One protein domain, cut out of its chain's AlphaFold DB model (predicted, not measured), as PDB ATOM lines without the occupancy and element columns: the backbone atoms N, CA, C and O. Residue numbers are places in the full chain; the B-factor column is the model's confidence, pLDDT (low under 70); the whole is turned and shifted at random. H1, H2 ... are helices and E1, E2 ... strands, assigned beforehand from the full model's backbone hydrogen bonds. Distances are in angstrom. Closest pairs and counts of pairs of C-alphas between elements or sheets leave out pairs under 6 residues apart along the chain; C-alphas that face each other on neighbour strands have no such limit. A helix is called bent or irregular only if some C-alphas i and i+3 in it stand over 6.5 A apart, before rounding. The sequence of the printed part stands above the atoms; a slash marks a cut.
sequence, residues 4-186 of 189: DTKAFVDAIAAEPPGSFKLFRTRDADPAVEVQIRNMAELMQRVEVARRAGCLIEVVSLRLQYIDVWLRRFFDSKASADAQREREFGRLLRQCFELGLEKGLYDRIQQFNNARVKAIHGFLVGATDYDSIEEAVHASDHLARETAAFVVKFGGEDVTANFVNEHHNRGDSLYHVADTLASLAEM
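Overview. This is residues 4 to 186 of the 189 residues of an uncharacterized protein of Cupriavidus sp. USMAA2-4 (UniProt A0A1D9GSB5). Picture a long helical body, a bundle of H3, H4, H5, H6 and H7 with H3 through its middle, where H2 folds back along H3 and H8 packs on H7. Near one end of the length sits a small two-stranded sheet of E1 and E2, with H1 and residues 158 to 165 of a long loop beyond it; the turn between H5 and H6 makes the other end. You have 183 printed residues with eight named helices and two named strands, in the order H1 E1 H2 H3 H4 H5 H6 H7 E2 H8; the sheet's order is E1 - E2, antiparallel, and the class is mostly helix. The whole is compact, with a radius of gyration of the C-alphas of 18.1 A, and elongated, spanning 59 by 35 by 31 A.

Arrangement. Start at H1, residues 4 to 14, which touches no helix; its closest C-alpha pair with E1, residues 20 to 23, is Ile 12 and Phe 20, 7.1 A apart. Look from E1 to E2, residues 172 to 175, its antiparallel neighbour at 160 degrees: N 21 and O 174 are 2.9 A apart and N 172 and O 23 are 3.0 A apart, both within hydrogen-bond range. Next comes H2, residues 32 to 51, with a kink of 27 degrees near residue 41; it is neither bent nor irregular, but only just, as C-alphas 40 and 43 are 6.1 A apart. It forms a helical hairpin with H3, residues 55 to 77, at a shallow tilt of 32 degrees, only just short of steep; their closest C-alphas, Val 46 and Val 58, are 5.5 A apart. H3 is the hub, touching five helices. With residues 67 to 74 alone it touches H4, residues 88 to 97, where the closest C-alphas, Phe 74 and Cys 95, are 5.8 A apart. H4 and H5, residues 102 to 123, form a helical hairpin at a shallow tilt of 9 degrees, with Phe 96 and Tyr 105 the closest C-alphas at 6.7 A. H5 and H6, residues 129 to 138, form another at 12 degrees, with Ala 118 and Ile 132 the closest C-alphas at 5.8 A. H7, residues 142 to 153, runs the same way as H3 at a shallow tilt of 10 degrees, and their closest C-alphas, Ile 66 and Ala 143, are 5.3 A apart. H8, residues 176 to 185, touches H7, running opposite ways at 7 degrees; the closest C-alphas, Arg 144 and Leu 183, are 5.8 A apart. H2 and H8 are apart. Every O i to N i+4 pair is within hydrogen-bond range in H1, H3, H4, H6, H7 and H8; the counts are 14 of 16 in H2 and 17 of 18 in H5.

Along the chain. Find C-alpha 4 at (16.011, 64.880, 34.088), where H1 begins; it is 15.3 A long, and E1 after it 10.0 A. H2 covers 29.5 A. Find C-alpha 55 at (39.848, 32.568, 20.475); from there H3 runs 32.9 A. H4 covers 14.3 A, H5 31.8 A, H6 14.2 A and H7 16.2 A. E2 covers 10.2 A, and H8, 14.5 A long, ends with C-alpha 185 at (21.269, 43.627, 19.106).

Size, cuts and confidence. The two C-alphas farthest apart are those of Lys 6 and Gly 125, 59.7 A. The printed part has no cut. The link from H7 to E2, 18 residues, is long; residues 156 to 157 in it pair antiparallel with residues 21 to 22 of E1. The mean pLDDT of the printed part is 90.3, and no printed residue is under 70.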
ATOM      1  N   ASP A   4      15.691  66.221  34.579       78.31
ATOM      2  CA  ASP A   4      16.011  64.880  34.088       78.31
ATOM      3  C   ASP A   4      15.592  63.809  35.101       78.31
ATOM      4  O   ASP A   4      14.920  62.838  34.751       78.31
ATOM      5  N   THR A   5      15.881  64.033  36.385       78.00
ATOM      6  CA  THR A   5      15.440  63.160  37.479       78.00
ATOM      7  C   THR A   5      13.916  63.112  37.552       78.00
ATOM      8  O   THR A   5      13.337  62.048  37.763       78.00
ATOM      9  N   LYS A   6      13.243  64.253  37.344       81.75
ATOM     10  CA  LYS A   6      11.779  64.299  37.318       81.75
ATOM     11  C   LYS A   6      11.211  63.472  36.167       81.75
ATOM     12  O   LYS A   6      10.339  62.646  36.403       81.75
ATOM     13  N   ALA A   7      11.719  63.677  34.952       84.25
ATOM     14  CA  ALA A   7      11.269  62.946  33.771       84.25
ATOM     15  C   ALA A   7      11.451  61.429  33.939       84.25
ATOM     16  O   ALA A   7      10.589  60.650  33.543       84.25
ATOM     17  N   PHE A   8      12.544  61.016  34.580       81.50
ATOM     18  CA  PHE A   8      12.814  59.615  34.877       81.50
ATOM     19  C   PHE A   8      11.841  59.013  35.900       81.50
ATOM     20  O   PHE A   8      11.310  57.926  35.688       81.50
ATOM     21  N   VAL A   9      11.564  59.729  36.992       84.88
ATOM     22  CA  VAL A   9      10.565  59.308  37.988       84.88
ATOM     23  C   VAL A   9       9.170  59.224  37.370       84.88
ATOM     24  O   VAL A   9       8.444  58.263  37.622       84.88
ATOM     25  N   ASP A  10       8.811  60.200  36.536       86.56
ATOM     26  CA  ASP A  10       7.534  60.217  35.826       86.56
ATOM     27  C   ASP A  10       7.421  59.010  34.869       86.56
ATOM     28  O   ASP A  10       6.350  58.410  34.776       86.56
ATOM     29  N   ALA A  11       8.520  58.592  34.224       86.06
ATOM     30  CA  ALA A  11       8.559  57.389  33.386       86.06
ATOM     31  C   ALA A  11       8.340  56.100  34.198       86.06
ATOM     32  O   ALA A  11       7.508  55.278  33.823       86.06
ATOM     33  N   ILE A  12       9.007  55.956  35.351       86.69
ATOM     34  CA  ILE A  12       8.801  54.818  36.266       86.69
ATOM     35  C   ILE A  12       7.335  54.737  36.713       86.69
ATOM     36  O   ILE A  12       6.758  53.654  36.754       86.69
ATOM     37  N   ALA A  13       6.723  55.876  37.052       85.56
ATOM     38  CA  ALA A  13       5.341  55.927  37.525       85.56
ATOM     39  C   ALA A  13       4.302  55.652  36.422       85.56
ATOM     40  O   ALA A  13       3.182  55.240  36.728       85.56
ATOM     41  N   ALA A  14       4.650  55.902  35.158       88.62
ATOM     42  CA  ALA A  14       3.774  55.682  34.010       88.62
ATOM     43  C   ALA A  14       3.714  54.211  33.561       88.62
ATOM     44  O   ALA A  14       2.816  53.838  32.803       88.62
ATOM     45  N   GLU A  15       4.646  53.381  34.025       90.06
ATOM     46  CA  GLU A  15       4.791  51.990  33.617       90.06
ATOM     47  C   GLU A  15       4.346  50.992  34.700       90.06
ATOM     48  O   GLU A  15       4.341  51.306  35.894       90.06
ATOM     49  N   PRO A  16       3.926  49.772  34.314       89.44
ATOM     50  CA  PRO A  16       3.518  48.761  35.280       89.44
ATOM     51  C   PRO A  16       4.691  48.303  36.171       89.44
ATOM     52  O   PRO A  16       5.842  48.270  35.726       89.44
ATOM     53  N   PRO A  17       4.417  47.864  37.419       87.38
ATOM     54  CA  PRO A  17       5.433  47.258  38.275       87.38
ATOM     55  C   PRO A  17       6.171  46.115  37.570       87.38
ATOM     56  O   PRO A  17       5.549  45.263  36.931       87.38
ATOM     57  N   GLY A  18       7.498  46.107  37.694       87.44
ATOM     58  CA  GLY A  18       8.375  45.137  37.030       87.44
ATOM     59  C   GLY A  18       8.874  45.553  35.642       87.44
ATOM     60  O   GLY A  18       9.767  44.885  35.120       87.44
ATOM     61  N   SER A  19       8.390  46.666  35.068       93.31
ATOM     62  CA  SER A  19       9.020  47.296  33.890       93.31
ATOM     63  C   SER A  19      10.458  47.726  34.169       93.31
ATOM     64  O   SER A  19      11.321  47.635  33.297       93.31
ATOM     65  N   PHE A  20      10.732  48.160  35.400       94.38
ATOM     66  CA  PHE A  20      12.065  48.525  35.856       94.38
ATOM     67  C   PHE A  20      12.541  47.573  36.950       94.38
ATOM     68  O   PHE A  20      11.773  47.182  37.836       94.38
ATOM     69  N   LYS A  21      13.831  47.242  36.899       94.94
ATOM     70  CA  LYS A  21      14.515  46.383  37.866       94.94
ATOM     71  C   LYS A  21      15.655  47.133  38.526       94.94
ATOM     72  O   LYS A  21      16.535  47.647  37.834       94.94
ATOM     73  N   LEU A  22      15.640  47.165  39.852       93.62
ATOM     74  CA  LEU A  22      16.689  47.758  40.671       93.62
ATOM     75  C   LEU A  22      17.638  46.668  41.175       93.62
ATOM     76  O   LEU A  22      17.221  45.708  41.820       93.62
ATOM     77  N   PHE A  23      18.926  46.831  40.901       92.50
ATOM     78  CA  PHE A  23      19.989  46.005  41.462       92.50
ATOM     79  C   PHE A  23      20.735  46.833  42.490       92.50
ATOM     80  O   PHE A  23      21.453  47.765  42.123       92.50
ATOM     81  N   ARG A  24      20.549  46.490  43.765       89.50
ATOM     82  CA  ARG A  24      21.172  47.209  44.871       89.50
ATOM     83  C   ARG A  24      22.622  46.803  45.065       89.50
ATOM     84  O   ARG A  24      22.960  45.620  44.981       89.50
ATOM     85  N   THR A  25      23.459  47.769  45.410       83.31
ATOM     86  CA  THR A  25      24.783  47.509  45.968       83.31
ATOM     87  C   THR A  25      24.720  47.575  47.486       83.31
ATOM     88  O   THR A  25      24.021  48.403  48.071       83.31
ATOM     89  N   ARG A  26      25.447  46.664  48.146       74.12
ATOM     90  CA  ARG A  26      25.501  46.616  49.617       74.12
ATOM     91  C   ARG A  26      26.158  47.869  50.196       74.12
ATOM     92  O   ARG A  26      25.690  48.384  51.202       74.12
ATOM     93  N   ASP A  27      27.184  48.366  49.511       74.88
ATOM     94  CA  ASP A  27      27.934  49.564  49.870       74.88
ATOM     95  C   ASP A  27      28.023  50.512  48.671       74.88
ATOM     96  O   ASP A  27      27.877  50.092  47.516       74.88
ATOM     97  N   ALA A  28      28.296  51.789  48.941       75.88
ATOM     98  CA  ALA A  28      28.645  52.739  47.895       75.88
ATOM     99  C   ALA A  28      29.927  52.281  47.180       75.88
ATOM    100  O   ALA A  28      30.981  52.172  47.808       75.88
ATOM    101  N   ASP A  29      29.844  52.043  45.871       75.94
ATOM    102  CA  ASP A  29      30.982  51.632  45.052       75.94
ATOM    103  C   ASP A  29      31.638  52.866  44.402       75.94
ATOM    104  O   ASP A  29      31.097  53.439  43.449       75.94
ATOM    105  N   PRO A  30      32.813  53.315  44.884       75.12
ATOM    106  CA  PRO A  30      33.494  54.471  44.316       75.12
ATOM    107  C   PRO A  30      34.059  54.211  42.912       75.12
ATOM    108  O   PRO A  30      34.456  55.173  42.253       75.12
ATOM    109  N   ALA A  31      34.123  52.948  42.474       81.81
ATOM    110  CA  ALA A  31      34.655  52.522  41.187       81.81
ATOM    111  C   ALA A  31      33.560  52.230  40.144       81.81
ATOM    112  O   ALA A  31      33.888  51.788  39.038       81.81
ATOM    113  N   VAL A  32      32.285  52.507  40.447       80.88
ATOM    114  CA  VAL A  32      31.154  52.196  39.558       80.88
ATOM    115  C   VAL A  32      31.319  52.795  38.153       80.88
ATOM    116  O   VAL A  32      31.082  52.116  37.156       80.88
ATOM    117  N   GLU A  33      31.821  54.024  38.022       82.19
ATOM    118  CA  GLU A  33      32.006  54.670  36.715       82.19
ATOM    119  C   GLU A  33      33.138  54.023  35.905       82.19
ATOM    120  O   GLU A  33      33.102  54.002  34.672       82.19
ATOM    121  N   VAL A  34      34.152  53.480  36.585       86.12
ATOM    122  CA  VAL A  34      35.220  52.701  35.942       86.12
ATOM    123  C   VAL A  34      34.674  51.349  35.502       86.12
ATOM    124  O   VAL A  34      34.932  50.929  34.378       86.12
ATOM    125  N   GLN A  35      33.869  50.692  36.338       83.12
ATOM    126  CA  GLN A  35      33.236  49.422  35.995       83.12
ATOM    127  C   GLN A  35      32.324  49.551  34.768       83.12
ATOM    128  O   GLN A  35      32.420  48.732  33.856       83.12
ATOM    129  N   ILE A  36      31.489  50.596  34.709       81.50
ATOM    130  CA  ILE A  36      30.618  50.881  33.557       81.50
ATOM    131  C   ILE A  36      31.453  51.062  32.286       81.50
ATOM    132  O   ILE A  36      31.153  50.468  31.251       81.50
ATOM    133  N   ARG A  37      32.541  51.835  32.366       86.69
ATOM    134  CA  ARG A  37      33.444  52.060  31.230       86.69
ATOM    135  C   ARG A  37      34.116  50.772  30.763       86.69
ATOM    136  O   ARG A  37      34.145  50.507  29.566       86.69
ATOM    137  N   ASN A  38      34.601  49.956  31.696       87.62
ATOM    138  CA  ASN A  38      35.232  48.675  31.386       87.62
ATOM    139  C   ASN A  38      34.241  47.703  30.736       87.62
ATOM    140  O   ASN A  38      34.609  46.980  29.815       87.62
ATOM    141  N   MET A  39      32.979  47.705  31.175       83.31
ATOM    142  CA  MET A  39      31.924  46.897  30.557       83.31
ATOM    143  C   MET A  39      31.622  47.332  29.123       83.31
ATOM    144  O   MET A  39      31.467  46.472  28.257       83.31
ATOM    145  N   ALA A  40      31.587  48.640  28.858       82.19
ATOM    146  CA  ALA A  40      31.438  49.158  27.499       82.19
ATOM    147  C   ALA A  40      32.634  48.769  26.608       82.19
ATOM    148  O   ALA A  40      32.458  48.393  25.450       82.19
ATOM    149  N   GLU A  41      33.853  48.798  27.155       88.25
ATOM    150  CA  GLU A  41      35.071  48.418  26.433       88.25
ATOM    151  C   GLU A  41      35.159  46.907  26.158       88.25
ATOM    152  O   GLU A  41      35.672  46.496  25.114       88.25
ATOM    153  N   LEU A  42      34.638  46.065  27.057       87.94
ATOM    154  CA  LEU A  42      34.693  44.605  26.934       87.94
ATOM    155  C   LEU A  42      34.105  44.130  25.601       87.94
ATOM    156  O   LEU A  42      34.719  43.305  24.926       87.94
ATOM    157  N   MET A  43      32.974  44.698  25.177       80.69
ATOM    158  CA  MET A  43      32.353  44.359  23.891       80.69
ATOM    159  C   MET A  43      33.282  44.632  22.707       80.69
ATOM    160  O   MET A  43      33.463  43.782  21.836       80.69
ATOM    161  N   GLN A  44      33.908  45.809  22.693       86.94
ATOM    162  CA  GLN A  44      34.851  46.178  21.643       86.94
ATOM    163  C   GLN A  44      36.052  45.226  21.623       86.94
ATOM    164  O   GLN A  44      36.526  44.847  20.551       86.94
ATOM    165  N   ARG A  45      36.535  44.804  22.797       91.31
ATOM    166  CA  ARG A  45      37.652  43.858  22.906       91.31
ATOM    167  C   ARG A  45      37.301  42.474  22.377       91.31
ATOM    168  O   ARG A  45      38.135  41.883  21.697       91.31
ATOM    169  N   VAL A  46      36.086  41.981  22.627       89.19
ATOM    170  CA  VAL A  46      35.645  40.688  22.079       89.19
ATOM    171  C   VAL A  46      35.600  40.733  20.555       89.19
ATOM    172  O   VAL A  46      36.137  39.836  19.909       89.19
ATOM    173  N   GLU A  47      35.044  41.796  19.975       87.69
ATOM    174  CA  GLU A  47      35.009  41.984  18.520       87.69
ATOM    175  C   GLU A  47      36.413  42.001  17.902       87.69
ATOM    176  O   GLU A  47      36.673  41.337  16.895       87.69
ATOM    177  N   VAL A  48      37.344  42.735  18.518       92.44
ATOM    178  CA  VAL A  48      38.743  42.784  18.074       92.44
ATOM    179  C   VAL A  48      39.401  41.408  18.189       92.44
ATOM    180  O   VAL A  48      40.035  40.962  17.233       92.44
ATOM    181  N   ALA A  49      39.217  40.716  19.315       92.62
ATOM    182  CA  ALA A  49      39.769  39.385  19.537       92.62
ATOM    183  C   ALA A  49      39.226  38.369  18.522       92.62
ATOM    184  O   ALA A  49      40.005  37.621  17.936       92.62
ATOM    185  N   ARG A  50      37.917  38.385  18.249       89.81
ATOM    186  CA  ARG A  50      37.276  37.501  17.266       89.81
ATOM    187  C   ARG A  50      37.851  37.730  15.865       89.81
ATOM    188  O   ARG A  50      38.267  36.775  15.217       89.81
ATOM    189  N   ARG A  51      37.965  38.988  15.421       91.38
ATOM    190  CA  ARG A  51      38.528  39.336  14.096       91.38
ATOM    191  C   ARG A  51      40.004  38.981  13.950       91.38
ATOM    192  O   ARG A  51      40.445  38.663  12.853       91.38
ATOM    193  N   ALA A  52      40.759  39.053  15.042       94.12
ATOM    194  CA  ALA A  52      42.165  38.672  15.073       94.12
ATOM    195  C   ALA A  52      42.383  37.153  15.220       94.12
ATOM    196  O   ALA A  52      43.529  36.709  15.235       94.12
ATOM    197  N   GLY A  53      41.316  36.355  15.362       92.12
ATOM    198  CA  GLY A  53      41.424  34.924  15.645       92.12
ATOM    199  C   GLY A  53      41.994  34.634  17.035       92.12
ATOM    200  O   GLY A  53      42.584  33.586  17.254       92.12
ATOM    201  N   CYS A  54      41.859  35.539  18.003       93.38
ATOM    202  CA  CYS A  54      42.294  35.357  19.390       93.38
ATOM    203  C   CYS A  54      41.217  34.617  20.211       93.38
ATOM    204  O   CYS A  54      40.621  35.177  21.127       93.38
ATOM    205  N   LEU A  55      40.948  33.349  19.896       91.88
ATOM    206  CA  LEU A  55      39.848  32.568  20.475       91.88
ATOM    207  C   LEU A  55      39.956  32.372  21.995       91.88
ATOM    208  O   LEU A  55      38.953  32.456  22.696       91.88
ATOM    209  N   ILE A  56      41.162  32.177  22.539       92.19
ATOM    210  CA  ILE A  56      41.364  32.085  24.001       92.19
ATOM    211  C   ILE A  56      40.955  33.388  24.707       92.19
ATOM    212  O   ILE A  56      40.382  33.355  25.801       92.19
ATOM    213  N   GLU A  57      41.227  34.532  24.075       92.69
ATOM    214  CA  GLU A  57      40.828  35.845  24.583       92.69
ATOM    215  C   GLU A  57      39.303  35.994  24.523       92.69
ATOM    216  O   GLU A  57      38.695  36.372  25.521       92.69
ATOM    217  N   VAL A  58      38.666  35.590  23.414       92.81
ATOM    218  CA  VAL A  58      37.196  35.570  23.281       92.81
ATOM    219  C   VAL A  58      36.558  34.764  24.416       92.81
ATOM    220  O   VAL A  58      35.697  35.275  25.130       92.81
ATOM    221  N   VAL A  59      37.035  33.538  24.657       92.31
ATOM    222  CA  VAL A  59      36.553  32.688  25.758       92.31
ATOM    223  C   VAL A  59      36.732  33.375  27.119       92.31
ATOM    224  O   VAL A  59      35.853  33.303  27.981       92.31
ATOM    225  N   SER A  60      37.866  34.043  27.335       92.12
ATOM    226  CA  SER A  60      38.175  34.704  28.607       92.12
ATOM    227  C   SER A  60      37.285  35.922  28.861       92.12
ATOM    228  O   SER A  60      36.765  36.074  29.966       92.12
ATOM    229  N   LEU A  61      37.058  36.750  27.843       92.69
ATOM    230  CA  LEU A  61      36.194  37.928  27.922       92.69
ATOM    231  C   LEU A  61      34.718  37.538  28.086       92.69
ATOM    232  O   LEU A  61      34.023  38.107  28.929       92.69
ATOM    233  N   ARG A  62      34.252  36.507  27.367       92.69
ATOM    234  CA  ARG A  62      32.902  35.942  27.531       92.69
ATOM    235  C   ARG A  62      32.669  35.450  28.958       92.69
ATOM    236  O   ARG A  62      31.638  35.750  29.559       92.69
ATOM    237  N   LEU A  63      33.645  34.741  29.533       93.62
ATOM    238  CA  LEU A  63      33.577  34.280  30.920       93.62
ATOM    239  C   LEU A  63      33.477  35.449  31.907       93.62
ATOM    240  O   LEU A  63      32.665  35.388  32.825       93.62
ATOM    241  N   GLN A  64      34.272  36.506  31.717       92.50
ATOM    242  CA  GLN A  64      34.220  37.704  32.565       92.50
ATOM    243  C   GLN A  64      32.848  38.382  32.503       92.50
ATOM    244  O   GLN A  64      32.305  38.764  33.537       92.50
ATOM    245  N   TYR A  65      32.259  38.482  31.309       93.12
ATOM    246  CA  TYR A  65      30.926  39.052  31.134       93.12
ATOM    247  C   TYR A  65      29.854  38.228  31.865       93.12
ATOM    248  O   TYR A  65      29.050  38.780  32.616       93.12
ATOM    249  N   ILE A  66      29.871  36.900  31.704       95.62
ATOM    250  CA  ILE A  66      28.957  35.985  32.409       95.62
ATOM    251  C   ILE A  66      29.147  36.101  33.930       95.62
ATOM    252  O   ILE A  66      28.166  36.218  34.661       95.62
ATOM    253  N   ASP A  67      30.393  36.111  34.413       95.38
ATOM    254  CA  ASP A  67      30.724  36.223  35.839       95.38
ATOM    255  C   ASP A  67      30.133  37.496  36.463       95.38
ATOM    256  O   ASP A  67      29.496  37.423  37.513       95.38
ATOM    257  N   VAL A  68      30.250  38.648  35.793       92.88
ATOM    258  CA  VAL A  68      29.666  39.918  36.264       92.88
ATOM    259  C   VAL A  68      28.150  39.811  36.442       92.88
ATOM    260  O   VAL A  68      27.619  40.241  37.471       92.88
ATOM    261  N   TRP A  69      27.440  39.216  35.483       95.44
ATOM    262  CA  TRP A  69      25.988  39.058  35.581       95.44
ATOM    263  C   TRP A  69      25.575  38.054  36.655       95.44
ATOM    264  O   TRP A  69      24.642  38.327  37.409       95.44
ATOM    265  N   LEU A  70      26.297  36.942  36.808       97.19
ATOM    266  CA  LEU A  70      26.031  35.985  37.884       97.19
ATOM    267  C   LEU A  70      26.276  36.596  39.269       97.19
ATOM    268  O   LEU A  70      25.498  36.348  40.187       97.19
ATOM    269  N   ARG A  71      27.297  37.450  39.427       94.38
ATOM    270  CA  ARG A  71      27.511  38.200  40.679       94.38
ATOM    271  C   ARG A  71      26.320  39.092  41.005       94.38
ATOM    272  O   ARG A  71      25.856  39.066  42.136       94.38
ATOM    273  N   ARG A  72      25.796  39.821  40.016       93.31
ATOM    274  CA  ARG A  72      24.603  40.666  40.187       93.31
ATOM    275  C   ARG A  72      23.364  39.853  40.534       93.31
ATOM    276  O   ARG A  72      22.598  40.252  41.404       93.31
ATOM    277  N   PHE A  73      23.180  38.707  39.883       96.06
ATOM    278  CA  PHE A  73      22.081  37.804  40.198       96.06
ATOM    279  C   PHE A  73      22.162  37.314  41.641       96.06
ATOM    280  O   PHE A  73      21.191  37.463  42.381       96.06
ATOM    281  N   PHE A  74      23.331  36.810  42.051       95.62
ATOM    282  CA  PHE A  74      23.583  36.391  43.425       95.62
ATOM    283  C   PHE A  74      23.299  37.527  44.407       95.62
ATOM    284  O   PHE A  74      22.504  37.345  45.321       95.62
ATOM    285  N   ASP A  75      23.882  38.706  44.188       92.25
ATOM    286  CA  ASP A  75      23.729  39.849  45.092       92.25
ATOM    287  C   ASP A  75      22.257  40.291  45.206       92.25
ATOM    288  O   ASP A  75      21.838  40.721  46.277       92.25
ATOM    289  N   SER A  76      21.460  40.120  44.143       92.75
ATOM    290  CA  SER A  76      20.026  40.444  44.135       92.75
ATOM    291  C   SER A  76      19.106  39.380  44.748       92.75
ATOM    292  O   SER A  76      17.945  39.668  45.027       92.75
ATOM    293  N   LYS A  77      19.575  38.136  44.910       93.31
ATOM    294  CA  LYS A  77      18.752  37.000  45.371       93.31
ATOM    295  C   LYS A  77      19.160  36.456  46.727       93.31
ATOM    296  O   LYS A  77      18.330  35.890  47.435       93.31
ATOM    297  N   ALA A  78      20.437  36.556  47.057       90.94
ATOM    298  CA  ALA A  78      20.977  35.987  48.270       90.94
ATOM    299  C   ALA A  78      20.576  36.829  49.490       90.94
ATOM    300  O   ALA A  78      20.415  38.047  49.409       90.94
ATOM    301  N   SER A  79      20.455  36.182  50.649       86.94
ATOM    302  CA  SER A  79      20.261  36.889  51.915       86.94
ATOM    303  C   SER A  79      21.462  37.788  52.232       86.94
ATOM    304  O   SER A  79      22.581  37.530  51.784       86.94
ATOM    305  N   ALA A  80      21.255  38.815  53.063       81.69
ATOM    306  CA  ALA A  80      22.307  39.761  53.446       81.69
ATOM    307  C   ALA A  80      23.577  39.069  53.990       81.69
ATOM    308  O   ALA A  80      24.692  39.455  53.637       81.69
ATOM    309  N   ASP A  81      23.407  37.984  54.752       85.25
ATOM    310  CA  ASP A  81      24.508  37.227  55.367       85.25
ATOM    311  C   ASP A  81      25.176  36.210  54.429       85.25
ATOM    312  O   ASP A  81      26.208  35.626  54.766       85.25
ATOM    313  N   ALA A  82      24.605  35.962  53.248       90.25
ATOM    314  CA  ALA A  82      25.170  35.003  52.315       90.25
ATOM    315  C   ALA A  82      26.461  35.560  51.704       90.25
ATOM    316  O   ALA A  82      26.497  36.678  51.171       90.25
ATOM    317  N   GLN A  83      27.516  34.747  51.755       91.62
ATOM    318  CA  GLN A  83      28.802  35.068  51.160       91.62
ATOM    319  C   GLN A  83      28.894  34.491  49.748       91.62
ATOM    320  O   GLN A  83      28.701  33.296  49.512       91.62
ATOM    321  N   ARG A  84      29.228  35.366  48.803       93.50
ATOM    322  CA  ARG A  84      29.467  34.993  47.415       93.50
ATOM    323  C   ARG A  84      30.803  34.274  47.266       93.50
ATOM    324  O   ARG A  84      31.841  34.782  47.701       93.50
ATOM    325  N   GLU A  85      30.790  33.139  46.586       94.44
ATOM    326  CA  GLU A  85      31.996  32.393  46.245       94.44
ATOM    327  C   GLU A  85      32.836  33.134  45.195       94.44
ATOM    328  O   GLU A  85      32.326  33.836  44.319       94.44
ATOM    329  N   ARG A  86      34.165  33.001  45.293       91.75
ATOM    330  CA  ARG A  86      35.096  33.677  44.370       91.75
ATOM    331  C   ARG A  86      35.290  32.913  43.066       91.75
ATOM    332  O   ARG A  86      35.500  33.531  42.027       91.75
ATOM    333  N   GLU A  87      35.256  31.587  43.139       93.75
ATOM    334  CA  GLU A  87      35.468  30.699  41.999       93.75
ATOM    335  C   GLU A  87      34.210  30.635  41.128       93.75
ATOM    336  O   GLU A  87      33.129  30.319  41.623       93.75
ATOM    337  N   PHE A  88      34.365  30.849  39.819       94.81
ATOM    338  CA  PHE A  88      33.250  30.889  38.866       94.81
ATOM    339  C   PHE A  88      32.318  29.672  38.965       94.81
ATOM    340  O   PHE A  88      31.105  29.818  39.067       94.81
ATOM    341  N   GLY A  89      32.874  28.455  38.992       95.25
ATOM    342  CA  GLY A  89      32.067  27.232  39.068       95.25
ATOM    343  C   GLY A  89      31.264  27.108  40.368       95.25
ATOM    344  O   GLY A  89      30.162  26.560  40.362       95.25
ATOM    345  N   ARG A  90      31.782  27.644  41.482       96.75
ATOM    346  CA  ARG A  90      31.053  27.683  42.757       96.75
ATOM    347  C   ARG A  90      29.981  28.767  42.748       96.75
ATOM    348  O   ARG A  90      28.859  28.484  43.149       96.75
ATOM    349  N   LEU A  91      30.294  29.952  42.220       97.56
ATOM    350  CA  LEU A  91      29.318  31.027  42.020       97.56
ATOM    351  C   LEU A  91      28.141  30.557  41.153       97.56
ATOM    352  O   LEU A  91      26.987  30.789  41.498       97.56
ATOM    353  N   LEU A  92      28.422  29.851  40.055       98.19
ATOM    354  CA  LEU A  92      27.396  29.301  39.173       98.19
ATOM    355  C   LEU A  92      26.468  28.330  39.917       98.19
ATOM    356  O   LEU A  92      25.251  28.380  39.737       98.19
ATOM    357  N   ARG A  93      27.022  27.477  40.787       98.00
ATOM    358  CA  ARG A  93      26.227  26.581  41.638       98.00
ATOM    359  C   ARG A  93      25.360  27.356  42.632       98.00
ATOM    360  O   ARG A  93      24.180  27.048  42.737       98.00
ATOM    361  N   GLN A  94      25.900  28.387  43.284       97.62
ATOM    362  CA  GLN A  94      25.104  29.254  44.161       97.62
ATOM    363  C   GLN A  94      23.953  29.920  43.394       97.62
ATOM    364  O   GLN A  94      22.830  29.971  43.878       97.62
ATOM    365  N   CYS A  95      24.197  30.389  42.167       98.00
ATOM    366  CA  CYS A  95      23.146  30.970  41.332       98.00
ATOM    367  C   CYS A  95      22.066  29.940  40.968       98.00
ATOM    368  O   CYS A  95      20.888  30.281  40.949       98.00
ATOM    369  N   PHE A  96      22.443  28.684  40.718       98.31
ATOM    370  CA  PHE A  96      21.490  27.592  40.498       98.31
ATOM    371  C   PHE A  96      20.605  27.333  41.718       98.31
ATOM    372  O   PHE A  96      19.385  27.259  41.584       98.31
ATOM    373  N   GLU A  97      21.193  27.299  42.912       97.56
ATOM    374  CA  GLU A  97      20.455  27.172  44.177       97.56
ATOM    375  C   GLU A  97      19.506  28.360  44.425       97.56
ATOM    376  O   GLU A  97      18.454  28.196  45.038       97.56
ATOM    377  N   LEU A  98      19.839  29.539  43.888       96.56
ATOM    378  CA  LEU A  98      19.026  30.761  43.941       96.56
ATOM    379  C   LEU A  98      18.019  30.898  42.780       96.56
ATOM    380  O   LEU A  98      17.359  31.932  42.659       96.56
ATOM    381  N   GLY A  99      17.875  29.870  41.936       97.00
ATOM    382  CA  GLY A  99      16.842  29.810  40.900       97.00
ATOM    383  C   GLY A  99      17.297  30.149  39.480       97.00
ATOM    384  O   GLY A  99      16.446  30.440  38.640       97.00
ATOM    385  N   LEU A 100      18.600  30.110  39.177       97.69
ATOM    386  CA  LEU A 100      19.073  30.104  37.788       97.69
ATOM    387  C   LEU A 100      18.476  28.901  37.042       97.69
ATOM    388  O   LEU A 100      18.501  27.773  37.537       97.69
ATOM    389  N   GLU A 101      17.950  29.130  35.841       97.69
ATOM    390  CA  GLU A 101      17.311  28.075  35.056       97.69
ATOM    391  C   GLU A 101      18.291  26.935  34.735       97.69
ATOM    392  O   GLU A 101      19.411  27.170  34.279       97.69
ATOM    393  N   LYS A 102      17.842  25.684  34.904       97.44
ATOM    394  CA  LYS A 102      18.664  24.488  34.668       97.44
ATOM    395  C   LYS A 102      19.297  24.458  33.273       97.44
ATOM    396  O   LYS A 102      20.472  24.129  33.156       97.44
ATOM    397  N   GLY A 103      18.547  24.806  32.225       97.56
ATOM    398  CA  GLY A 103      19.069  24.803  30.853       97.56
ATOM    399  C   GLY A 103      20.218  25.796  30.660       97.56
ATOM    400  O   GLY A 103      21.233  25.465  30.046       97.56
ATOM    401  N   LEU A 104      20.090  26.990  31.244       97.56
ATOM    402  CA  LEU A 104      21.138  28.006  31.227       97.56
ATOM    403  C   LEU A 104      22.338  27.579  32.088       97.56
ATOM    404  O   LEU A 104      23.476  27.671  31.633       97.56
ATOM    405  N   TYR A 105      22.096  27.031  33.284       98.19
ATOM    406  CA  TYR A 105      23.137  26.461  34.145       98.19
ATOM    407  C   TYR A 105      23.972  25.399  33.417       98.19
ATOM    408  O   TYR A 105      25.199  25.499  33.392       98.19
ATOM    409  N   ASP A 106      23.320  24.418  32.786       97.50
ATOM    410  CA  ASP A 106      23.991  23.313  32.097       97.50
ATOM    411  C   ASP A 106      24.891  23.834  30.961       97.50
ATOM    412  O   ASP A 106      26.036  23.395  30.820       97.50
ATOM    413  N   ARG A 107      24.420  24.830  30.197       96.62
ATOM    414  CA  ARG A 107      25.190  25.461  29.112       96.62
ATOM    415  C   ARG A 107      26.375  26.277  29.623       96.62
ATOM    416  O   ARG A 107      27.469  26.155  29.074       96.62
ATOM    417  N   ILE A 108      26.206  27.058  30.694       97.00
ATOM    418  CA  ILE A 108      27.318  27.795  31.321       97.00
ATOM    419  C   ILE A 108      28.352  26.822  31.898       97.00
ATOM    420  O   ILE A 108      29.558  27.018  31.731       97.00
ATOM    421  N   GLN A 109      27.904  25.738  32.531       96.19
ATOM    422  CA  GLN A 109      28.791  24.711  33.065       96.19
ATOM    423  C   GLN A 109      29.565  24.002  31.943       96.19
ATOM    424  O   GLN A 109      30.773  23.780  32.074       96.19
ATOM    425  N   GLN A 110      28.900  23.677  30.831       93.94
ATOM    426  CA  GLN A 110      29.538  23.101  29.648       93.94
ATOM    427  C   GLN A 110      30.580  24.053  29.055       93.94
ATOM    428  O   GLN A 110      31.711  23.628  28.809       93.94
ATOM    429  N   PHE A 111      30.242  25.335  28.898       94.00
ATOM    430  CA  PHE A 111      31.174  26.368  28.448       94.00
ATOM    431  C   PHE A 111      32.397  26.475  29.367       94.00
ATOM    432  O   PHE A 111      33.530  26.446  28.893       94.00
ATOM    433  N   ASN A 112      32.204  26.509  30.688       93.00
ATOM    434  CA  ASN A 112      33.312  26.570  31.644       93.00
ATOM    435  C   ASN A 112      34.224  25.329  31.564       93.00
ATOM    436  O   ASN A 112      35.449  25.447  31.615       93.00
ATOM    437  N   ASN A 113      33.647  24.139  31.380       91.06
ATOM    438  CA  ASN A 113      34.417  22.910  31.182       91.06
ATOM    439  C   ASN A 113      35.218  22.950  29.869       91.06
ATOM    440  O   ASN A 113      36.391  22.569  29.853       91.06
ATOM    441  N   ALA A 114      34.606  23.431  28.783       87.62
ATOM    442  CA  ALA A 114      35.273  23.617  27.498       87.62
ATOM    443  C   ALA A 114      36.409  24.641  27.604       87.62
ATOM    444  O   ALA A 114      37.510  24.370  27.144       87.62
ATOM    445  N   ARG A 115      36.202  25.754  28.318       88.56
ATOM    446  CA  ARG A 115      37.221  26.776  28.605       88.56
ATOM    447  C   ARG A 115      38.432  26.208  29.338       88.56
ATOM    448  O   ARG A 115      39.568  26.510  28.977       88.56
ATOM    449  N   VAL A 116      38.216  25.389  30.371       86.62
ATOM    450  CA  VAL A 116      39.319  24.747  31.107       86.62
ATOM    451  C   VAL A 116      40.134  23.853  30.173       86.62
ATOM    452  O   VAL A 116      41.363  23.944  30.195       86.62
ATOM    453  N   LYS A 117      39.460  23.057  29.330       84.88
ATOM    454  CA  LYS A 117      40.103  22.210  28.315       84.88
ATOM    455  C   LYS A 117      40.817  23.026  27.240       84.88
ATOM    456  O   LYS A 117      41.941  22.690  26.916       84.88
ATOM    457  N   ALA A 118      40.218  24.103  26.743       84.94
ATOM    458  CA  ALA A 118      40.795  24.969  25.722       84.94
ATOM    459  C   ALA A 118      42.102  25.602  26.210       84.94
ATOM    460  O   ALA A 118      43.145  25.430  25.593       84.94
ATOM    461  N   ILE A 119      42.074  26.275  27.363       84.31
ATOM    462  CA  ILE A 119      43.235  27.028  27.854       84.31
ATOM    463  C   ILE A 119      44.357  26.094  28.310       84.31
ATOM    464  O   ILE A 119      45.503  26.263  27.902       84.31
ATOM    465  N   HIS A 120      44.047  25.100  29.147       85.69
ATOM    466  CA  HIS A 120      45.084  24.194  29.648       85.69
ATOM    467  C   HIS A 120      45.503  23.190  28.581       85.69
ATOM    468  O   HIS A 120      46.691  22.937  28.420       85.69
ATOM    469  N   GLY A 121      44.538  22.640  27.843       88.44
ATOM    470  CA  GLY A 121      44.780  21.653  26.798       88.44
ATOM    471  C   GLY A 121      45.628  22.211  25.667       88.44
ATOM    472  O   GLY A 121      46.513  21.507  25.201       88.44
ATOM    473  N   PHE A 122      45.439  23.474  25.278       88.94
ATOM    474  CA  PHE A 122      46.228  24.065  24.194       88.94
ATOM    475  C   PHE A 122      47.698  24.183  24.588       88.94
ATOM    476  O   PHE A 122      48.583  23.760  23.849       88.94
ATOM    477  N   LEU A 123      47.961  24.666  25.805       87.38
ATOM    478  CA  LEU A 123      49.321  24.827  26.321       87.38
ATOM    479  C   LEU A 123      50.078  23.500  26.475       87.38
ATOM    480  O   LEU A 123      51.301  23.491  26.373       87.38
ATOM    481  N   VAL A 124      49.374  22.390  26.718       91.06
ATOM    482  CA  VAL A 124      49.986  21.056  26.873       91.06
ATOM    483  C   VAL A 124      49.877  20.180  25.618       91.06
ATOM    484  O   VAL A 124      50.254  19.012  25.666       91.06
ATOM    485  N   GLY A 125      49.360  20.713  24.505       89.94
ATOM    486  CA  GLY A 125      49.201  19.981  23.241       89.94
ATOM    487  C   GLY A 125      48.084  18.927  23.234       89.94
ATOM    488  O   GLY A 125      48.115  18.011  22.419       89.94
ATOM    489  N   ALA A 126      47.112  19.028  24.145       91.44
ATOM    490  CA  ALA A 126      45.957  18.131  24.246       91.44
ATOM    491  C   ALA A 126      44.705  18.625  23.490       91.44
ATOM    492  O   ALA A 126      43.710  17.907  23.442       91.44
ATOM    493  N   THR A 127      44.729  19.840  22.937       91.56
ATOM    494  CA  THR A 127      43.688  20.384  22.047       91.56
ATOM    495  C   THR A 127      44.342  21.256  20.978       91.56
ATOM    496  O   THR A 127      45.428  21.795  21.200       91.56
ATOM    497  N   ASP A 128      43.672  21.416  19.843       90.31
ATOM    498  CA  ASP A 128      44.042  22.361  18.791       90.31
ATOM    499  C   ASP A 128      43.117  23.584  18.792       90.31
ATOM    500  O   ASP A 128      42.194  23.691  19.602       90.31
ATOM    501  N   TYR A 129      43.430  24.542  17.924       89.69
ATOM    502  CA  TYR A 129      42.717  25.810  17.841       89.69
ATOM    503  C   TYR A 129      41.347  25.676  17.162       89.69
ATOM    504  O   TYR A 129      40.412  26.359  17.570       89.69
ATOM    505  N   ASP A 130      41.205  24.740  16.222       90.06
ATOM    506  CA  ASP A 130      39.936  24.420  15.556       90.06
ATOM    507  C   ASP A 130      38.906  23.909  16.583       90.06
ATOM    508  O   ASP A 130      37.771  24.379  16.639       90.06
ATOM    509  N   SER A 131      39.330  23.047  17.514       88.44
ATOM    510  CA  SER A 131      38.488  22.587  18.630       88.44
ATOM    511  C   SER A 131      38.072  23.727  19.574       88.44
ATOM    512  O   SER A 131      37.013  23.674  20.206       88.44
ATOM    513  N   ILE A 132      38.906  24.766  19.715       89.94
ATOM    514  CA  ILE A 132      38.562  25.961  20.502       89.94
ATOM    515  C   ILE A 132      37.533  26.802  19.745       89.94
ATOM    516  O   ILE A 132      36.609  27.323  20.370       89.94
ATOM    517  N   GLU A 133      37.662  26.915  18.425       91.62
ATOM    518  CA  GLU A 133      36.717  27.631  17.568       91.62
ATOM    519  C   GLU A 133      35.314  27.028  17.667       91.62
ATOM    520  O   GLU A 133      34.350  27.750  17.924       91.62
ATOM    521  N   GLU A 134      35.202  25.699  17.607       89.44
ATOM    522  CA  GLU A 134      33.934  24.998  17.824       89.44
ATOM    523  C   GLU A 134      33.316  25.324  19.191       89.44
ATOM    524  O   GLU A 134      32.116  25.586  19.295       89.44
ATOM    525  N   ALA A 135      34.128  25.355  20.253       87.25
ATOM    526  CA  ALA A 135      33.660  25.698  21.595       87.25
ATOM    527  C   ALA A 135      33.215  27.167  21.709       87.25
ATOM    528  O   ALA A 135      32.252  27.468  22.427       87.25
ATOM    529  N   VAL A 136      33.889  28.082  21.005       90.62
ATOM    530  CA  VAL A 136      33.479  29.488  20.895       90.62
ATOM    531  C   VAL A 136      32.131  29.573  20.183       90.62
ATOM    532  O   VAL A 136      31.209  30.164  20.737       90.62
ATOM    533  N   HIS A 137      31.951  28.919  19.040       90.88
ATOM    534  CA  HIS A 137      30.675  28.947  18.323       90.88
ATOM    535  C   HIS A 137      29.527  28.302  19.101       90.88
ATOM    536  O   HIS A 137      28.436  28.858  19.186       90.88
ATOM    537  N   ALA A 138      29.772  27.164  19.754       89.25
ATOM    538  CA  ALA A 138      28.760  26.474  20.555       89.25
ATOM    539  C   ALA A 138      28.278  27.288  21.771       89.25
ATOM    540  O   ALA A 138      27.238  26.978  22.356       89.25
ATOM    541  N   SER A 139      29.040  28.308  22.175       90.12
ATOM    542  CA  SER A 139      28.700  29.209  23.277       90.12
ATOM    543  C   SER A 139      28.378  30.630  22.822       90.12
ATOM    544  O   SER A 139      28.265  31.518  23.670       90.12
ATOM    545  N   ASP A 140      28.181  30.847  21.518       89.81
ATOM    546  CA  ASP A 140      27.601  32.091  21.027       89.81
ATOM    547  C   ASP A 140      26.253  32.336  21.724       89.81
ATOM    548  O   ASP A 140      25.551  31.412  22.149       89.81
ATOM    549  N   HIS A 141      25.935  33.611  21.933       91.75
ATOM    550  CA  HIS A 141      24.748  34.087  22.649       91.75
ATOM    551  C   HIS A 141      24.712  33.823  24.165       91.75
ATOM    552  O   HIS A 141      23.927  34.456  24.869       91.75
ATOM    553  N   LEU A 142      25.550  32.939  24.709       94.56
ATOM    554  CA  LEU A 142      25.449  32.519  26.110       94.56
ATOM    555  C   LEU A 142      25.598  33.688  27.098       94.56
ATOM    556  O   LEU A 142      24.898  33.759  28.111       94.56
ATOM    557  N   ALA A 143      26.485  34.634  26.787       93.44
ATOM    558  CA  ALA A 143      26.687  35.838  27.580       93.44
ATOM    559  C   ALA A 143      25.443  36.744  27.606       93.44
ATOM    560  O   ALA A 143      25.000  37.139  28.689       93.44
ATOM    561  N   ARG A 144      24.834  37.023  26.444       93.38
ATOM    562  CA  ARG A 144      23.611  37.846  26.363       93.38
ATOM    563  C   ARG A 144      22.398  37.146  26.965       93.38
ATOM    564  O   ARG A 144      21.593  37.795  27.619       93.38
ATOM    565  N   GLU A 145      22.283  35.830  26.811       96.06
ATOM    566  CA  GLU A 145      21.215  35.051  27.435       96.06
ATOM    567  C   GLU A 145      21.331  35.068  28.960       96.06
ATOM    568  O   GLU A 145      20.327  35.227  29.652       96.06
ATOM    569  N   THR A 146      22.559  34.979  29.485       97.25
ATOM    570  CA  THR A 146      22.811  35.139  30.922       97.25
ATOM    571  C   THR A 146      22.380  36.527  31.384       97.25
ATOM    572  O   THR A 146      21.606  36.639  32.329       97.25
ATOM    573  N   ALA A 147      22.819  37.586  30.700       95.75
ATOM    574  CA  ALA A 147      22.423  38.954  31.029       95.75
ATOM    575  C   ALA A 147      20.899  39.141  30.992       95.75
ATOM    576  O   ALA A 147      20.315  39.659  31.941       95.75
ATOM    577  N   ALA A 148      20.247  38.654  29.934       96.69
ATOM    578  CA  ALA A 148      18.804  38.738  29.748       96.69
ATOM    579  C   ALA A 148      18.043  38.008  30.862       96.69
ATOM    580  O   ALA A 148      17.072  38.541  31.403       96.69
ATOM    581  N   PHE A 149      18.509  36.816  31.247       97.75
ATOM    582  CA  PHE A 149      17.958  36.084  32.381       97.75
ATOM    583  C   PHE A 149      18.081  36.896  33.673       97.75
ATOM    584  O   PHE A 149      17.097  37.067  34.392       97.75
ATOM    585  N   VAL A 150      19.269  37.437  33.957       97.38
ATOM    586  CA  VAL A 150      19.509  38.204  35.184       97.38
ATOM    587  C   VAL A 150      18.663  39.469  35.225       97.38
ATOM    588  O   VAL A 150      18.058  39.733  36.255       97.38
ATOM    589  N   VAL A 151      18.541  40.206  34.122       96.25
ATOM    590  CA  VAL A 151      17.672  41.391  34.043       96.25
ATOM    591  C   VAL A 151      16.210  41.016  34.283       96.25
ATOM    592  O   VAL A 151      15.513  41.707  35.014       96.25
ATOM    593  N   LYS A 152      15.733  39.907  33.714       95.12
ATOM    594  CA  LYS A 152      14.326  39.507  33.829       95.12
ATOM    595  C   LYS A 152      13.961  38.971  35.215       95.12
ATOM    596  O   LYS A 152      12.880  39.267  35.727       95.12
ATOM    597  N   PHE A 153      14.833  38.156  35.801       95.62
ATOM    598  CA  PHE A 153      14.518  37.371  36.997       95.62
ATOM    599  C   PHE A 153      15.282  37.800  38.247       95.62
ATOM    600  O   PHE A 153      14.895  37.406  39.348       95.62
ATOM    601  N   GLY A 154      16.344  38.586  38.101       94.44
ATOM    602  CA  GLY A 154      17.051  39.253  39.190       94.44
ATOM    603  C   GLY A 154      16.434  40.604  39.547       94.44
ATOM    604  O   GLY A 154      15.406  41.002  38.996       94.44
ATOM    605  N   GLY A 155      17.094  41.288  40.482       92.75
ATOM    606  CA  GLY A 155      16.714  42.623  40.940       92.75
ATOM    607  C   GLY A 155      15.374  42.683  41.681       92.75
ATOM    608  O   GLY A 155      14.611  41.715  41.748       92.75
ATOM    609  N   GLU A 156      15.101  43.854  42.242       92.56
ATOM    610  CA  GLU A 156      13.825  44.219  42.852       92.56
ATOM    611  C   GLU A 156      12.938  44.912  41.812       92.56
ATOM    612  O   GLU A 156      13.429  45.704  41.002       92.56
ATOM    613  N   ASP A 157      11.635  44.623  41.829       92.69
ATOM    614  CA  ASP A 157      10.673  45.375  41.020       92.69
ATOM    615  C   ASP A 157      10.586  46.802  41.547       92.69
ATOM    616  O   ASP A 157      10.269  47.031  42.716       92.69
ATOM    617  N   VAL A 158      10.840  47.771  40.672       90.69
ATOM    618  CA  VAL A 158      10.656  49.174  41.029       90.69
ATOM    619  C   VAL A 158       9.169  49.458  41.157       90.69
ATOM    620  O   VAL A 158       8.361  49.081  40.305       90.69
ATOM    621  N   THR A 159       8.813  50.154  42.231       83.94
ATOM    622  CA  THR A 159       7.443  50.590  42.498       83.94
ATOM    623  C   THR A 159       7.375  52.112  42.573       83.94
ATOM    624  O   THR A 159       8.396  52.798  42.598       83.94
ATOM    625  N   ALA A 160       6.163  52.657  42.696       76.62
ATOM    626  CA  ALA A 160       5.950  54.090  42.899       76.62
ATOM    627  C   ALA A 160       6.664  54.658  44.150       76.62
ATOM    628  O   ALA A 160       6.854  55.868  44.248       76.62
ATOM    629  N   ASN A 161       7.089  53.806  45.093       81.94
ATOM    630  CA  ASN A 161       7.824  54.225  46.287       81.94
ATOM    631  C   ASN A 161       9.317  54.473  46.054       81.94
ATOM    632  O   ASN A 161       9.961  55.002  46.956       81.94
ATOM    633  N   PHE A 162       9.850  54.170  44.867       85.19
ATOM    634  CA  PHE A 162      11.268  54.311  44.528       85.19
ATOM    635  C   PHE A 162      11.881  55.644  44.981       85.19
ATOM    636  O   PHE A 162      12.963  55.676  45.554       85.19
ATOM    637  N   VAL A 163      11.169  56.759  44.795       82.69
ATOM    638  CA  VAL A 163      11.654  58.113  45.137       82.69
ATOM    639  C   VAL A 163      11.873  58.310  46.644       82.69
ATOM    640  O   VAL A 163      12.644  59.171  47.055       82.69
ATOM    641  N   ASN A 164      11.182  57.522  47.466       84.31
ATOM    642  CA  ASN A 164      11.242  57.593  48.924       84.31
ATOM    643  C   ASN A 164      12.241  56.592  49.521       84.31
ATOM    644  O   ASN A 164      12.432  56.567  50.738       84.31
ATOM    645  N   GLU A 165      12.852  55.749  48.689       85.88
ATOM    646  CA  GLU A 165      13.829  54.756  49.115       85.88
ATOM    647  C   GLU A 165      15.240  55.346  49.174       85.88
ATOM    648  O   GLU A 165      15.573  56.329  48.509       85.88
ATOM    649  N   HIS A 166      16.086  54.729  49.997       84.75
ATOM    650  CA  HIS A 166      17.508  55.034  49.996       84.75
ATOM    651  C   HIS A 166      18.179  54.364  48.795       84.75
ATOM    652  O   HIS A 166      17.979  53.168  48.571       84.75
ATOM    653  N   HIS A 167      19.000  55.131  48.077       87.00
ATOM    654  CA  HIS A 167      19.774  54.663  46.928       87.00
ATOM    655  C   HIS A 167      21.258  54.864  47.189       87.00
ATOM    656  O   HIS A 167      21.690  55.952  47.586       87.00
ATOM    657  N   ASN A 168      22.034  53.819  46.937       85.31
ATOM    658  CA  ASN A 168      23.483  53.848  47.027       85.31
ATOM    659  C   ASN A 168      24.099  54.230  45.681       85.31
ATOM    660  O   ASN A 168      23.604  53.881  44.609       85.31
ATOM    661  N   ARG A 169      25.259  54.896  45.719       82.88
ATOM    662  CA  ARG A 169      26.109  55.009  44.526       82.88
ATOM    663  C   ARG A 169      26.584  53.607  44.144       82.88
ATOM    664  O   ARG A 169      27.343  53.006  44.895       82.88
ATOM    665  N   GLY A 170      26.150  53.109  42.993       83.19
ATOM    666  CA  GLY A 170      26.372  51.718  42.590       83.19
ATOM    667  C   GLY A 170      25.074  51.009  42.216       83.19
ATOM    668  O   GLY A 170      25.095  50.128  41.351       83.19
ATOM    669  N   ASP A 171      23.953  51.435  42.804       90.06
ATOM    670  CA  ASP A 171      22.636  50.922  42.447       90.06
ATOM    671  C   ASP A 171      22.402  51.102  40.945       90.06
ATOM    672  O   ASP A 171      22.661  52.160  40.365       90.06
ATOM    673  N   SER A 172      21.958  50.030  40.294       89.94
ATOM    674  CA  SER A 172      21.765  49.997  38.847       89.94
ATOM    675  C   SER A 172      20.295  49.773  38.529       89.94
ATOM    676  O   SER A 172      19.711  48.785  38.975       89.94
ATOM    677  N   LEU A 173      19.714  50.670  37.730       91.31
ATOM    678  CA  LEU A 173      18.350  50.535  37.234       91.31
ATOM    679  C   LEU A 173      18.341  50.083  35.776       91.31
ATOM    680  O   LEU A 173      19.020  50.671  34.938       91.31
ATOM    681  N   TYR A 174      17.529  49.073  35.477       93.31
ATOM    682  CA  TYR A 174      17.314  48.576  34.122       93.31
ATOM    683  C   TYR A 174      15.845  48.690  33.750       93.31
ATOM    684  O   TYR A 174      15.001  48.099  34.421       93.31
ATOM    685  N   HIS A 175      15.549  49.394  32.659       94.75
ATOM    686  CA  HIS A 175      14.273  49.233  31.973       94.75
ATOM    687  C   HIS A 175      14.312  47.900  31.217       94.75
ATOM    688  O   HIS A 175      15.156  47.704  30.337       94.75
ATOM    689  N   VAL A 176      13.469  46.947  31.614       94.75
ATOM    690  CA  VAL A 176      13.569  45.544  31.193       94.75
ATOM    691  C   VAL A 176      13.420  45.420  29.682       94.75
ATOM    692  O   VAL A 176      14.243  44.758  29.055       94.75
ATOM    693  N   ALA A 177      12.421  46.074  29.085       94.75
ATOM    694  CA  ALA A 177      12.168  45.963  27.650       94.75
ATOM    695  C   ALA A 177      13.342  46.501  26.815       94.75
ATOM    696  O   ALA A 177      13.864  45.775  25.968       94.75
ATOM    697  N   ASP A 178      13.816  47.714  27.108       94.81
ATOM    698  CA  ASP A 178      14.921  48.332  26.361       94.81
ATOM    699  C   ASP A 178      16.234  47.580  26.559       94.81
ATOM    700  O   ASP A 178      17.005  47.394  25.618       94.81
ATOM    701  N   THR A 179      16.487  47.102  27.780       94.25
ATOM    702  CA  THR A 179      17.702  46.338  28.074       94.25
ATOM    703  C   THR A 179      17.699  45.019  27.307       94.25
ATOM    704  O   THR A 179      18.711  44.656  26.715       94.25
ATOM    705  N   LEU A 180      16.567  44.308  27.264       95.19
ATOM    706  CA  LEU A 180      16.446  43.073  26.488       95.19
ATOM    707  C   LEU A 180      16.575  43.323  24.981       95.19
ATOM    708  O   LEU A 180      17.221  42.527  24.301       95.19
ATOM    709  N   ALA A 181      16.014  44.421  24.469       94.56
ATOM    710  CA  ALA A 181      16.176  44.816  23.072       94.56
ATOM    711  C   ALA A 181      17.651  45.100  22.743       94.56
ATOM    712  O   ALA A 181      18.194  44.530  21.801       94.56
ATOM    713  N   SER A 182      18.332  45.885  23.583       91.88
ATOM    714  CA  SER A 182      19.755  46.183  23.417       91.88
ATOM    715  C   SER A 182      20.618  44.916  23.470       91.88
ATOM    716  O   SER A 182      21.471  44.726  22.608       91.88
ATOM    717  N   LEU A 183      20.360  44.004  24.415       91.62
ATOM    718  CA  LEU A 183      21.065  42.718  24.514       91.62
ATOM    719  C   LEU A 183      20.847  41.820  23.285       91.62
ATOM    720  O   LEU A 183      21.728  41.028  22.951       91.62
ATOM    721  N   ALA A 184      19.693  41.912  22.619       89.50
ATOM    722  CA  ALA A 184      19.409  41.146  21.405       89.50
ATOM    723  C   ALA A 184      20.185  41.668  20.185       89.50
ATOM    724  O   ALA A 184      20.548  40.881  19.312       89.50
ATOM    725  N   GLU A 185      20.464  42.972  20.146       88.12
ATOM    726  CA  GLU A 185      21.269  43.627  19.106       88.12
ATOM    727  C   GLU A 185      22.779  43.536  19.365       88.12
ATOM    728  O   GLU A 185      23.583  43.838  18.481       88.12
ATOM    729  N   MET A 186      23.184  43.113  20.568       82.56
ATOM    730  CA  MET A 186      24.594  42.935  20.887       82.56
ATOM    731  C   MET A 186      25.224  41.843  20.006       82.56
ATOM    732  O   MET A 186      24.631  40.768  19.850       82.56
TER     733      MET A 186